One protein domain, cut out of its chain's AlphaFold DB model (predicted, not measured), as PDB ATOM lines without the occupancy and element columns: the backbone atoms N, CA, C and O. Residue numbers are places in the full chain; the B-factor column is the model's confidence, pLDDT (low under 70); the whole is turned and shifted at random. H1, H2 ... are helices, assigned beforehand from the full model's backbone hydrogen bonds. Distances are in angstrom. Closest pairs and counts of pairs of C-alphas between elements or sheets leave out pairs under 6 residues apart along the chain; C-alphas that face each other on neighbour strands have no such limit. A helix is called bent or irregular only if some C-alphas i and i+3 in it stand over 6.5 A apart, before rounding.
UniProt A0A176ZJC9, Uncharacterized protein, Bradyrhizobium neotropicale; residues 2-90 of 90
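Overview. This is residues 2 to 90 of the 90 residues of an uncharacterized protein of Bradyrhizobium neotropicale (UniProt A0A176ZJC9). The longest helix, H4, lies along one side of H1, and H3 lies along H1's other side, making a flat layer of three long helices with H1 in the middle. Short H2 sits at the end where H3 begins. The printed part has 89 residues with four named helices, H1 to H4, and no named strand: all helix, loose, radius of gyration of the C-alphas 15.7 A, spans 49 by 26 by 14 A.

Along the chain. H4, residues 65 to 89, is 34.4 A long and ends at C-alpha 89 (49.445, -15.132, 51.250); it has a kink of 49 degrees near residue 75, and is neither bent nor irregular, but only just: C-alphas 70 and 73 are 6.4 A apart. H1, residues 2 to 24, is 32.9 A and begins at C-alpha 2 (37.931, 13.941, 50.873). H3, residues 38 to 59, is 32.4 A. H2, residues 31 to 35, is 8.4 A and only just irregular: C-alphas 32 and 35 are 6.7 A apart.

Arrangement. H4 touches H1, the same way at a shallow tilt of 31 degrees; the closest C-alphas, of Gly 5 and Val 72, are 4.6 A apart. H1 touches H3, opposite ways at a shallow tilt of 12 degrees, closest at the C-alphas of Ala 24 and Gly 47, 4.9 A. H2 and H3, with its residues 40 to 41 alone, only just touch, with 3 pairs of C-alphas within 8 A, and only at the corner; the closest C-alphas, of Ala 34 and Met 41, are 5.0 A apart. H3 and H4 are apart. Every O i to N i+4 pair is within hydrogen-bond range in H1, against 17 of 18 in H3, 15 of 21 in H4 and 0 of 1 in H2, where 0 of 2 O i to N i+3 pairs are.

Size, cuts and confidence. The farthest C-alphas, of Asp 36 and Ala 66, are 49.5 A apart. The printed part has no cut and no long link. Residues 26 to 35 have pLDDT under 70.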
ATOM      1  N   ARG A   2      37.334  14.132  52.216       81.62
ATOM      2  CA  ARG A   2      37.931  13.941  50.873       81.62
ATOM      3  C   ARG A   2      39.346  13.343  50.928       81.62
ATOM      4  O   ARG A   2      39.606  12.355  50.263       81.62
ATOM      5  N   ILE A   3      40.231  13.910  51.750       86.56
ATOM      6  CA  ILE A   3      41.617  13.427  51.888       86.56
ATOM      7  C   ILE A   3      41.650  11.999  52.451       86.56
ATOM      8  O   ILE A   3      42.357  11.153  51.927       86.56
ATOM      9  N   LEU A   4      40.820  11.704  53.457       89.38
ATOM     10  CA  LEU A   4      40.727  10.363  54.041       89.38
ATOM     11  C   LEU A   4      40.293   9.303  53.016       89.38
ATOM     12  O   LEU A   4      40.915   8.251  52.931       89.38
ATOM     13  N   GLY A   5      39.262   9.587  52.213       88.06
ATOM     14  CA  GLY A   5      38.817   8.674  51.156       88.06
ATOM     15  C   GLY A   5      39.879   8.451  50.077       88.06
ATOM     16  O   GLY A   5      40.026   7.332  49.593       88.06
ATOM     17  N   LEU A   6      40.667   9.485  49.762       90.19
ATOM     18  CA  LEU A   6      41.809   9.365  48.855       90.19
ATOM     19  C   LEU A   6      42.877   8.435  49.434       90.19
ATOM     20  O   LEU A   6      43.279   7.495  48.760       90.19
ATOM     21  N   ILE A   7      43.295   8.672  50.681       92.00
ATOM     22  CA  ILE A   7      44.310   7.857  51.362       92.00
ATOM     23  C   ILE A   7      43.868   6.392  51.411       92.00
ATOM     24  O   ILE A   7      44.630   5.515  51.018       92.00
ATOM     25  N   LEU A   8      42.625   6.126  51.826       92.69
ATOM     26  CA  LEU A   8      42.080   4.769  51.898       92.69
ATOM     27  C   LEU A   8      42.044   4.081  50.529       92.69
ATOM     28  O   LEU A   8      42.457   2.928  50.422       92.69
ATOM     29  N   ARG A   9      41.593   4.782  49.478       92.06
ATOM     30  CA  ARG A   9      41.592   4.253  48.106       92.06
ATOM     31  C   ARG A   9      43.010   3.925  47.649       92.06
ATOM     32  O   ARG A   9      43.240   2.833  47.142       92.06
ATOM     33  N   THR A  10      43.947   4.855  47.808       92.19
ATOM     34  CA  THR A  10      45.328   4.673  47.353       92.19
ATOM     35  C   THR A  10      46.007   3.529  48.098       92.19
ATOM     36  O   THR A  10      46.592   2.668  47.450       92.19
ATOM     37  N   LEU A  11      45.876   3.463  49.427       94.94
ATOM     38  CA  LEU A  11      46.408   2.351  50.220       94.94
ATOM     39  C   LEU A  11      45.812   1.016  49.779       94.94
ATOM     40  O   LEU A  11      46.554   0.062  49.571       94.94
ATOM     41  N   PHE A  12      44.495   0.958  49.576       94.56
ATOM     42  CA  PHE A  12      43.836  -0.255  49.104       94.56
ATOM     43  C   PHE A  12      44.394  -0.709  47.752       94.56
ATOM     44  O   PHE A  12      44.817  -1.854  47.625       94.56
ATOM     45  N   LEU A  13      44.465   0.185  46.764       93.88
ATOM     46  CA  LEU A  13      44.986  -0.158  45.437       93.88
ATOM     47  C   LEU A  13      46.454  -0.607  45.494       93.88
ATOM     48  O   LEU A  13      46.810  -1.569  44.819       93.88
ATOM     49  N   LEU A  14      47.288   0.026  46.328       94.44
ATOM     50  CA  LEU A  14      48.680  -0.391  46.528       94.44
ATOM     51  C   LEU A  14      48.783  -1.799  47.124       94.44
ATOM     52  O   LEU A  14      49.544  -2.616  46.610       94.44
ATOM     53  N   VAL A  15      47.995  -2.107  48.159       94.56
ATOM     54  CA  VAL A  15      47.964  -3.454  48.754       94.56
ATOM     55  C   VAL A  15      47.533  -4.486  47.715       94.56
ATOM     56  O   VAL A  15      48.171  -5.528  47.594       94.56
ATOM     57  N   VAL A  16      46.505  -4.192  46.913       93.56
ATOM     58  CA  VAL A  16      46.044  -5.116  45.866       93.56
ATOM     59  C   VAL A  16      47.122  -5.337  44.800       93.56
ATOM     60  O   VAL A  16      47.313  -6.478  44.383       93.56
ATOM     61  N   ILE A  17      47.866  -4.303  44.387       93.31
ATOM     62  CA  ILE A  17      49.002  -4.465  43.459       93.31
ATOM     63  C   ILE A  17      50.046  -5.407  44.057       93.31
ATOM     64  O   ILE A  17      50.447  -6.370  43.409       93.31
ATOM     65  N   VAL A  18      50.454  -5.153  45.300       93.12
ATOM     66  CA  VAL A  18      51.477  -5.938  46.002       93.12
ATOM     67  C   VAL A  18      51.060  -7.406  46.127       93.12
ATOM     68  O   VAL A  18      51.839  -8.301  45.799       93.12
ATOM     69  N   VAL A  19      49.811  -7.657  46.520       92.44
ATOM     70  CA  VAL A  19      49.237  -9.006  46.601       92.44
ATOM     71  C   VAL A  19      49.178  -9.671  45.226       92.44
ATOM     72  O   VAL A  19      49.570 -10.826  45.091       92.44
ATOM     73  N   THR A  20      48.745  -8.949  44.190       92.19
ATOM     74  CA  THR A  20      48.653  -9.475  42.818       92.19
ATOM     75  C   THR A  20      50.022  -9.899  42.305       92.19
ATOM     76  O   THR A  20      50.171 -11.009  41.802       92.19
ATOM     77  N   VAL A  21      51.037  -9.048  42.481       88.81
ATOM     78  CA  VAL A  21      52.423  -9.363  42.110       88.81
ATOM     79  C   VAL A  21      52.912 -10.582  42.880       88.81
ATOM     80  O   VAL A  21      53.577 -11.439  42.303       88.81
ATOM     81  N   ARG A  22      52.556 -10.703  44.165       88.75
ATOM     82  CA  ARG A  22      52.968 -11.863  44.948       88.75
ATOM     83  C   ARG A  22      52.341 -13.167  44.484       88.75
ATOM     84  O   ARG A  22      53.066 -14.143  44.327       88.75
ATOM     85  N   VAL A  23      51.037 -13.168  44.232       86.88
ATOM     86  CA  VAL A  23      50.302 -14.342  43.737       86.88
ATOM     87  C   VAL A  23      50.747 -14.729  42.324       86.88
ATOM     88  O   VAL A  23      50.756 -15.907  41.981       86.88
ATOM     89  N   ALA A  24      51.129 -13.749  41.507       86.00
ATOM     90  CA  ALA A  24      51.599 -13.968  40.144       86.00
ATOM     91  C   ALA A  24      53.084 -14.343  40.038       86.00
ATOM     92  O   ALA A  24      53.534 -14.716  38.955       86.00
ATOM     93  N   SER A  25      53.849 -14.222  41.126       81.06
ATOM     94  CA  SER A  25      55.253 -14.623  41.155       81.06
ATOM     95  C   SER A  25      55.357 -16.128  40.879       81.06
ATOM     96  O   SER A  25      54.688 -16.903  41.569       81.06
ATOM     97  N   PRO A  26      56.191 -16.564  39.916       69.44
ATOM     98  CA  PRO A  26      56.365 -17.984  39.635       69.44
ATOM     99  C   PRO A  26      56.918 -18.717  40.864       69.44
ATOM    100  O   PRO A  26      57.729 -18.165  41.613       69.44
ATOM    101  N   GLN A  27      56.434 -19.943  41.081       67.38
ATOM    102  CA  GLN A  27      56.895 -20.833  42.159       67.38
ATOM    103  C   GLN A  27      58.106 -21.681  41.740       67.38
ATOM    104  O   GLN A  27      58.749 -22.295  42.587       67.38
ATOM    105  N   THR A  28      58.408 -21.719  40.442       62.88
ATOM    106  CA  THR A  28      59.581 -22.367  39.850       62.88
ATOM    107  C   THR A  28      60.847 -21.522  40.037       62.88
ATOM    108  O   THR A  28      60.783 -20.301  40.177       62.88
ATOM    109  N   GLU A  29      62.013 -22.177  40.053       64.94
ATOM    110  CA  GLU A  29      63.294 -21.631  40.548       64.94
ATOM    111  C   GLU A  29      63.825 -20.387  39.801       64.94
ATOM    112  O   GLU A  29      64.781 -19.755  40.252       64.94
ATOM    113  N   SER A  30      63.229 -19.996  38.668       67.31
ATOM    114  CA  SER A  30      63.677 -18.857  37.866       67.31
ATOM    115  C   SER A  30      62.578 -18.301  36.952       67.31
ATOM    116  O   SER A  30      61.843 -19.051  36.315       67.31
ATOM    117  N   LEU A  31      62.528 -16.968  36.793       62.03
ATOM    118  CA  LEU A  31      61.665 -16.273  35.817       62.03
ATOM    119  C   LEU A  31      61.871 -16.769  34.374       62.03
ATOM    120  O   LEU A  31      60.969 -16.648  33.550       62.03
ATOM    121  N   TRP A  32      63.041 -17.334  34.072       63.81
ATOM    122  CA  TRP A  32      63.361 -17.869  32.753       63.81
ATOM    123  C   TRP A  32      62.700 -19.222  32.476       63.81
ATOM    124  O   TRP A  32      62.371 -19.480  31.322       63.81
ATOM    125  N   SER A  33      62.429 -20.041  33.504       64.75
ATOM    126  CA  SER A  33      61.730 -21.326  33.322       64.75
ATOM    127  C   SER A  33      60.206 -21.182  33.327       64.75
ATOM    128  O   SER A  33      59.488 -22.169  33.181       64.75
ATOM    129  N   ALA A  34      59.677 -19.962  33.487       61.50
ATOM    130  CA  ALA A  34      58.236 -19.726  33.429       61.50
ATOM    131  C   ALA A  34      57.642 -20.131  32.067       61.50
ATOM    132  O   ALA A  34      56.473 -20.496  32.004       61.50
ATOM    133  N   TYR A  35      58.441 -20.123  30.991       61.59
ATOM    134  CA  TYR A  35      58.045 -20.639  29.673       61.59
ATOM    135  C   TYR A  35      57.946 -22.167  29.619       61.59
ATOM    136  O   TYR A  35      57.161 -22.692  28.831       61.59
ATOM    137  N   ASP A  36      58.698 -22.875  30.464       70.38
ATOM    138  CA  ASP A  36      58.707 -24.340  30.495       70.38
ATOM    139  C   ASP A  36      57.426 -24.893  31.134       70.38
ATOM    140  O   ASP A  36      57.002 -26.008  30.835       70.38
ATOM    141  N   THR A  37      56.769 -24.090  31.983       77.25
ATOM    142  CA  THR A  37      55.499 -24.436  32.632       77.25
ATOM    143  C   THR A  37      54.394 -23.467  32.193       77.25
ATOM    144  O   THR A  37      54.292 -22.365  32.734       77.25
ATOM    145  N   PRO A  38      53.483 -23.864  31.279       74.69
ATOM    146  CA  PRO A  38      52.439 -22.980  30.743       74.69
ATOM    147  C   PRO A  38      51.563 -22.300  31.809       74.69
ATOM    148  O   PRO A  38      51.075 -21.187  31.609       74.69
ATOM    149  N   SER A  39      51.375 -22.959  32.958       78.69
ATOM    150  CA  SER A  39      50.628 -22.408  34.093       78.69
ATOM    151  C   SER A  39      51.329 -21.205  34.735       78.69
ATOM    152  O   SER A  39      50.669 -20.206  35.034       78.69
ATOM    153  N   ASP A  40      52.653 -21.259  34.889       80.25
ATOM    154  CA  ASP A  40      53.444 -20.179  35.486       80.25
ATOM    155  C   ASP A  40      53.538 -18.979  34.539       80.25
ATOM    156  O   ASP A  40      53.371 -17.836  34.973       80.25
ATOM    157  N   MET A  41      53.674 -19.226  33.229       81.19
ATOM    158  CA  MET A  41      53.600 -18.171  32.214       81.19
ATOM    159  C   MET A  41      52.260 -17.426  32.267       81.19
ATOM    160  O   MET A  41      52.226 -16.194  32.270       81.19
ATOM    161  N   PHE A  42      51.140 -18.157  32.335       84.19
ATOM    162  CA  PHE A  42      49.811 -17.547  32.383       84.19
ATOM    163  C   PHE A  42      49.605 -16.725  33.658       84.19
ATOM    164  O   PHE A  42      49.114 -15.598  33.591       84.19
ATOM    165  N   ARG A  43      50.023 -17.255  34.816       85.06
ATOM    166  CA  ARG A  43      49.986 -16.538  36.100       85.06
ATOM    167  C   ARG A  43      50.764 -15.231  36.038       85.06
ATOM    168  O   ARG A  43      50.237 -14.197  36.445       85.06
ATOM    169  N   PHE A  44      51.972 -15.271  35.485       85.19
ATOM    170  CA  PHE A  44      52.819 -14.097  35.352       85.19
ATOM    171  C   PHE A  44      52.190 -13.037  34.437       85.19
ATOM    172  O   PHE A  44      52.018 -11.889  34.852       85.19
ATOM    173  N   VAL A  45      51.777 -13.418  33.222       88.81
ATOM    174  CA  VAL A  45      51.157 -12.490  32.257       88.81
ATOM    175  C   VAL A  45      49.874 -11.886  32.825       88.81
ATOM    176  O   VAL A  45      49.671 -10.674  32.730       88.81
ATOM    177  N   LEU A  46      49.030 -12.701  33.461       89.62
ATOM    178  CA  LEU A  46      47.804 -12.227  34.096       89.62
ATOM    179  C   LEU A  46      48.109 -11.271  35.255       89.62
ATOM    180  O   LEU A  46      47.466 -10.231  35.371       89.62
ATOM    181  N   GLY A  47      49.113 -11.580  36.076       90.62
ATOM    182  CA  GLY A  47      49.571 -10.708  37.154       90.62
ATOM    183  C   GLY A  47      50.053  -9.348  36.667       90.62
ATOM    184  O   GLY A  47      49.664  -8.325  37.228       90.62
ATOM    185  N   VAL A  48      50.846  -9.322  35.593       89.81
ATOM    186  CA  VAL A  48      51.306  -8.078  34.958       89.81
ATOM    187  C   VAL A  48      50.125  -7.295  34.382       89.81
ATOM    188  O   VAL A  48      50.025  -6.089  34.611       89.81
ATOM    189  N   ALA A  49      49.201  -7.962  33.686       93.69
ATOM    190  CA  ALA A  49      48.029  -7.318  33.098       93.69
ATOM    191  C   ALA A  49      47.111  -6.702  34.167       93.69
ATOM    192  O   ALA A  49      46.756  -5.523  34.087       93.69
ATOM    193  N   VAL A  50      46.761  -7.474  35.200       93.19
ATOM    194  CA  VAL A  50      45.895  -7.026  36.299       93.19
ATOM    195  C   VAL A  50      46.598  -5.962  37.145       93.19
ATOM    196  O   VAL A  50      46.009  -4.918  37.425       93.19
ATOM    197  N   GLY A  51      47.868  -6.169  37.501       92.62
ATOM    198  CA  GLY A  51      48.666  -5.202  38.256       92.62
ATOM    199  C   GLY A  51      48.820  -3.872  37.517       92.62
ATOM    200  O   GLY A  51      48.609  -2.814  38.111       92.62
ATOM    201  N   GLY A  52      49.097  -3.911  36.210       92.38
ATOM    202  CA  GLY A  52      49.171  -2.725  35.354       92.38
ATOM    203  C   GLY A  52      47.834  -1.989  35.245       92.38
ATOM    204  O   GLY A  52      47.791  -0.764  35.375       92.38
ATOM    205  N   PHE A  53      46.729  -2.722  35.094       93.62
ATOM    206  CA  PHE A  53      45.387  -2.137  35.103       93.62
ATOM    207  C   PHE A  53      45.082  -1.419  36.427       93.62
ATOM    208  O   PHE A  53      44.592  -0.288  36.422       93.62
ATOM    209  N   ILE A  54      45.416  -2.027  37.568       92.06
ATOM    210  CA  ILE A  54      45.196  -1.420  38.890       92.06
ATOM    211  C   ILE A  54      46.118  -0.213  39.102       92.06
ATOM    212  O   ILE A  54      45.673   0.813  39.616       92.06
ATOM    213  N   ALA A  55      47.374  -0.286  38.657       91.25
ATOM    214  CA  ALA A  55      48.286   0.853  38.692       91.25
ATOM    215  C   ALA A  55      47.731   2.036  37.880       91.25
ATOM    216  O   ALA A  55      47.741   3.171  38.353       91.25
ATOM    217  N   PHE A  56      47.146   1.779  36.706       93.12
ATOM    218  CA  PHE A  56      46.470   2.811  35.918       93.12
ATOM    219  C   PHE A  56      45.254   3.415  36.649       93.12
ATOM    220  O   PHE A  56      45.045   4.630  36.620       93.12
ATOM    221  N   GLN A  57      44.488   2.599  37.381       89.88
ATOM    222  CA  GLN A  57      43.351   3.051  38.199       89.88
ATOM    223  C   GLN A  57      43.743   4.001  39.346       89.88
ATOM    224  O   GLN A  57      42.899   4.777  39.809       89.88
ATOM    225  N   ILE A  58      45.002   3.980  39.802       86.81
ATOM    226  CA  ILE A  58      45.511   4.942  40.797       86.81
ATOM    227  C   ILE A  58      45.514   6.362  40.217       86.81
ATOM    228  O   ILE A  58      45.158   7.312  40.916       86.81
ATOM    229  N   PHE A  59      45.852   6.508  38.934       86.88
ATOM    230  CA  PHE A  59      45.878   7.803  38.249       86.88
ATOM    231  C   PHE A  59      44.483   8.282  37.819       86.88
ATOM    232  O   PHE A  59      44.292   9.470  37.553       86.88
ATOM    233  N   GLN A  60      43.481   7.397  37.799       85.81
ATOM    234  CA  GLN A  60      42.087   7.781  37.583       85.81
ATOM    235  C   GLN A  60      41.491   8.415  38.844       85.81
ATOM    236  O   GLN A  60      40.918   7.756  39.716       85.81
ATOM    237  N   TYR A  61      41.637   9.735  38.930       75.31
ATOM    238  CA  TYR A  61      41.172  10.517  40.066       75.31
ATOM    239  C   TYR A  61      39.654  10.806  39.985       75.31
ATOM    240  O   TYR A  61      39.183  11.284  38.948       75.31
ATOM    241  N   PRO A  62      38.875  10.589  41.068       75.19
ATOM    242  CA  PRO A  62      37.461  10.960  41.124       75.19
ATOM    243  C   PRO A  62      37.279  12.471  40.952       75.19
ATOM    244  O   PRO A  62      37.823  13.268  41.722       75.19
ATOM    245  N   LYS A  63      36.494  12.876  39.952       78.56
ATOM    246  CA  LYS A  63      36.320  14.295  39.598       78.56
ATOM    247  C   LYS A  63      35.520  15.062  40.655       78.56
ATOM    248  O   LYS A  63      35.683  16.274  40.774       78.56
ATOM    249  N   SER A  64      34.693  14.372  41.451       85.88
ATOM    250  CA  SER A  64      33.843  15.000  42.463       85.88
ATOM    251  C   SER A  64      34.290  14.709  43.913       85.88
ATOM    252  O   SER A  64      34.626  13.577  44.274       85.88
ATOM    253  N   PRO A  65      34.238  15.705  44.824       83.31
ATOM    254  CA  PRO A  65      34.478  15.490  46.257       83.31
ATOM    255  C   PRO A  65      33.487  14.517  46.917       83.31
ATOM    256  O   PRO A  65      33.800  13.928  47.954       83.31
ATOM    257  N   ALA A  66      32.289  14.374  46.342       85.94
ATOM    258  CA  ALA A  66      31.248  13.468  46.816       85.94
ATOM    259  C   ALA A  66      31.609  11.998  46.549       85.94
ATOM    260  O   ALA A  66      31.458  11.168  47.445       85.94
ATOM    261  N   GLU A  67      32.161  11.679  45.375       84.69
ATOM    262  CA  GLU A  67      32.688  10.340  45.069       84.69
ATOM    263  C   GLU A  67      33.810   9.944  46.024       84.69
ATOM    264  O   GLU A  67      33.814   8.834  46.553       84.69
ATOM    265  N   MET A  68      34.717  10.874  46.325       87.06
ATOM    266  CA  MET A  68      35.808  10.596  47.257       87.06
ATOM    267  C   MET A  68      35.302  10.307  48.677       87.06
ATOM    268  O   MET A  68      35.902   9.537  49.418       87.06
ATOM    269  N   ARG A  69      34.166  10.888  49.074       87.38
ATOM    270  CA  ARG A  69      33.559  10.618  50.384       87.38
ATOM    271  C   ARG A  69      32.994   9.198  50.483       87.38
ATOM    272  O   ARG A  69      33.068   8.615  51.560       87.38
ATOM    273  N   LYS A  70      32.493   8.628  49.379       90.00
ATOM    274  CA  LYS A  70      32.005   7.235  49.326       90.00
ATOM    275  C   LYS A  70      33.123   6.220  49.573       90.00
ATOM    276  O   LYS A  70      32.864   5.151  50.112       90.00
ATOM    277  N   TRP A  71      34.366   6.577  49.252       90.19
ATOM    278  CA  TRP A  71      35.533   5.739  49.526       90.19
ATOM    279  C   TRP A  71      35.867   5.588  51.008       90.19
ATOM    280  O   TRP A  71      36.589   4.664  51.352       90.19
ATOM    281  N   VAL A  72      35.342   6.438  51.896       91.38
ATOM    282  CA  VAL A  72      35.597   6.306  53.338       91.38
ATOM    283  C   VAL A  72      35.002   5.007  53.905       91.38
ATOM    284  O   VAL A  72      35.785   4.193  54.388       91.38
ATOM    285  N   PRO A  73      33.679   4.746  53.829       93.06
ATOM    286  CA  PRO A  73      33.116   3.492  54.334       93.06
ATOM    287  C   PRO A  73      33.592   2.268  53.543       93.06
ATOM    288  O   PRO A  73      33.863   1.232  54.139       93.06
ATOM    289  N   ILE A  74      33.746   2.394  52.218       91.88
ATOM    290  CA  ILE A  74      34.249   1.302  51.371       91.88
ATOM    291  C   ILE A  74      35.669   0.941  51.795       91.88
ATOM    292  O   ILE A  74      35.929  -0.202  52.144       91.88
ATOM    293  N   GLY A  75      36.570   1.924  51.813       91.19
ATOM    294  CA  GLY A  75      37.968   1.756  52.181       91.19
ATOM    295  C   GLY A  75      38.144   1.186  53.583       91.19
ATOM    296  O   GLY A  75      38.967   0.299  53.766       91.19
ATOM    297  N   LEU A  76      37.329   1.620  54.550       93.25
ATOM    298  CA  LEU A  76      37.360   1.080  55.910       93.25
ATOM    299  C   LEU A  76      36.989  -0.413  55.969       93.25
ATOM    300  O   LEU A  76      37.481  -1.115  56.842       93.25
ATOM    301  N   ALA A  77      36.144  -0.897  55.056       94.38
ATOM    302  CA  ALA A  77      35.765  -2.306  54.977       94.38
ATOM    303  C   ALA A  77      36.757  -3.139  54.148       94.38
ATOM    304  O   ALA A  77      37.153  -4.228  54.558       94.38
ATOM    305  N   VAL A  78      37.178  -2.635  52.982       94.06
ATOM    306  CA  VAL A  78      37.989  -3.414  52.030       94.06
ATOM    307  C   VAL A  78      39.484  -3.383  52.334       94.06
ATOM    308  O   VAL A  78      40.176  -4.345  52.012       94.06
ATOM    309  N   LEU A  79      40.004  -2.320  52.957       94.19
ATOM    310  CA  LEU A  79      41.429  -2.228  53.282       94.19
ATOM    311  C   LEU A  79      41.851  -3.268  54.336       94.19
ATOM    312  O   LEU A  79      42.836  -3.959  54.082       94.19
ATOM    313  N   PRO A  80      41.129  -3.467  55.459       95.50
ATOM    314  CA  PRO A  80      41.460  -4.528  56.411       95.50
ATOM    315  C   PRO A  80      41.395  -5.922  55.787       95.50
ATOM    316  O   PRO A  80      42.268  -6.742  56.047       95.50
ATOM    317  N   LEU A  81      40.405  -6.175  54.925       93.38
ATOM    318  CA  LEU A  81      40.307  -7.437  54.194       93.38
ATOM    319  C   LEU A  81      41.515  -7.645  53.270       93.38
ATOM    320  O   LEU A  81      42.094  -8.724  53.258       93.38
ATOM    321  N   ALA A  82      41.931  -6.615  52.531       92.81
ATOM    322  CA  ALA A  82      43.104  -6.694  51.665       92.81
ATOM    323  C   ALA A  82      44.394  -6.954  52.461       92.81
ATOM    324  O   ALA A  82      45.226  -7.751  52.034       92.81
ATOM    325  N   LEU A  83      44.539  -6.324  53.631       95.06
ATOM    326  CA  LEU A  83      45.657  -6.571  54.544       95.06
ATOM    327  C   LEU A  83      45.625  -7.990  55.125       95.06
ATOM    328  O   LEU A  83      46.673  -8.620  55.217       95.06
ATOM    329  N   LEU A  84      44.444  -8.515  55.464       95.62
ATOM    330  CA  LEU A  84      44.277  -9.901  55.900       95.62
ATOM    331  C   LEU A  84      44.691 -10.876  54.792       95.62
ATOM    332  O   LEU A  84      45.454 -11.801  55.049       95.62
ATOM    333  N   CYS A  85      44.241 -10.649  53.556       91.88
ATOM    334  CA  CYS A  85      44.660 -11.453  52.409       91.88
ATOM    335  C   CYS A  85      46.180 -11.400  52.221       91.88
ATOM    336  O   CYS A  85      46.797 -12.440  52.024       91.88
ATOM    337  N   ALA A  86      46.791 -10.215  52.325       92.56
ATOM    338  CA  ALA A  86      48.243 -10.087  52.279       92.56
ATOM    339  C   ALA A  86      48.911 -10.907  53.396       92.56
ATOM    340  O   ALA A  86      49.827 -11.666  53.119       92.56
ATOM    341  N   ALA A  87      48.416 -10.833  54.631       93.44
ATOM    342  CA  ALA A  87      48.975 -11.587  55.751       93.44
ATOM    343  C   ALA A  87      48.871 -13.116  55.594       93.44
ATOM    344  O   ALA A  87      49.710 -13.820  56.134       93.44
ATOM    345  N   VAL A  88      47.855 -13.626  54.888       93.19
ATOM    346  CA  VAL A  88      47.652 -15.072  54.661       93.19
ATOM    347  C   VAL A  88      48.455 -15.600  53.468       93.19
ATOM    348  O   VAL A  88      48.786 -16.780  53.421       93.19
ATOM    349  N   ILE A  89      48.712 -14.754  52.468       86.81
ATOM    350  CA  ILE A  89      49.445 -15.132  51.250       86.81
ATOM    351  C   ILE A  89      50.957 -15.221  51.496       86.81
ATOM    352  O   ILE A  89      51.647 -15.933  50.766       86.81
ATOM    353  N   TRP A  90      51.463 -14.472  52.476       87.94
ATOM    354  CA  TRP A  90      52.856 -14.524  52.919       87.94
ATOM    355  C   TRP A  90      53.093 -15.641  53.931       87.94
ATOM    356  O   TRP A  90      54.181 -16.252  53.834       87.94
TER     357      TRP A  90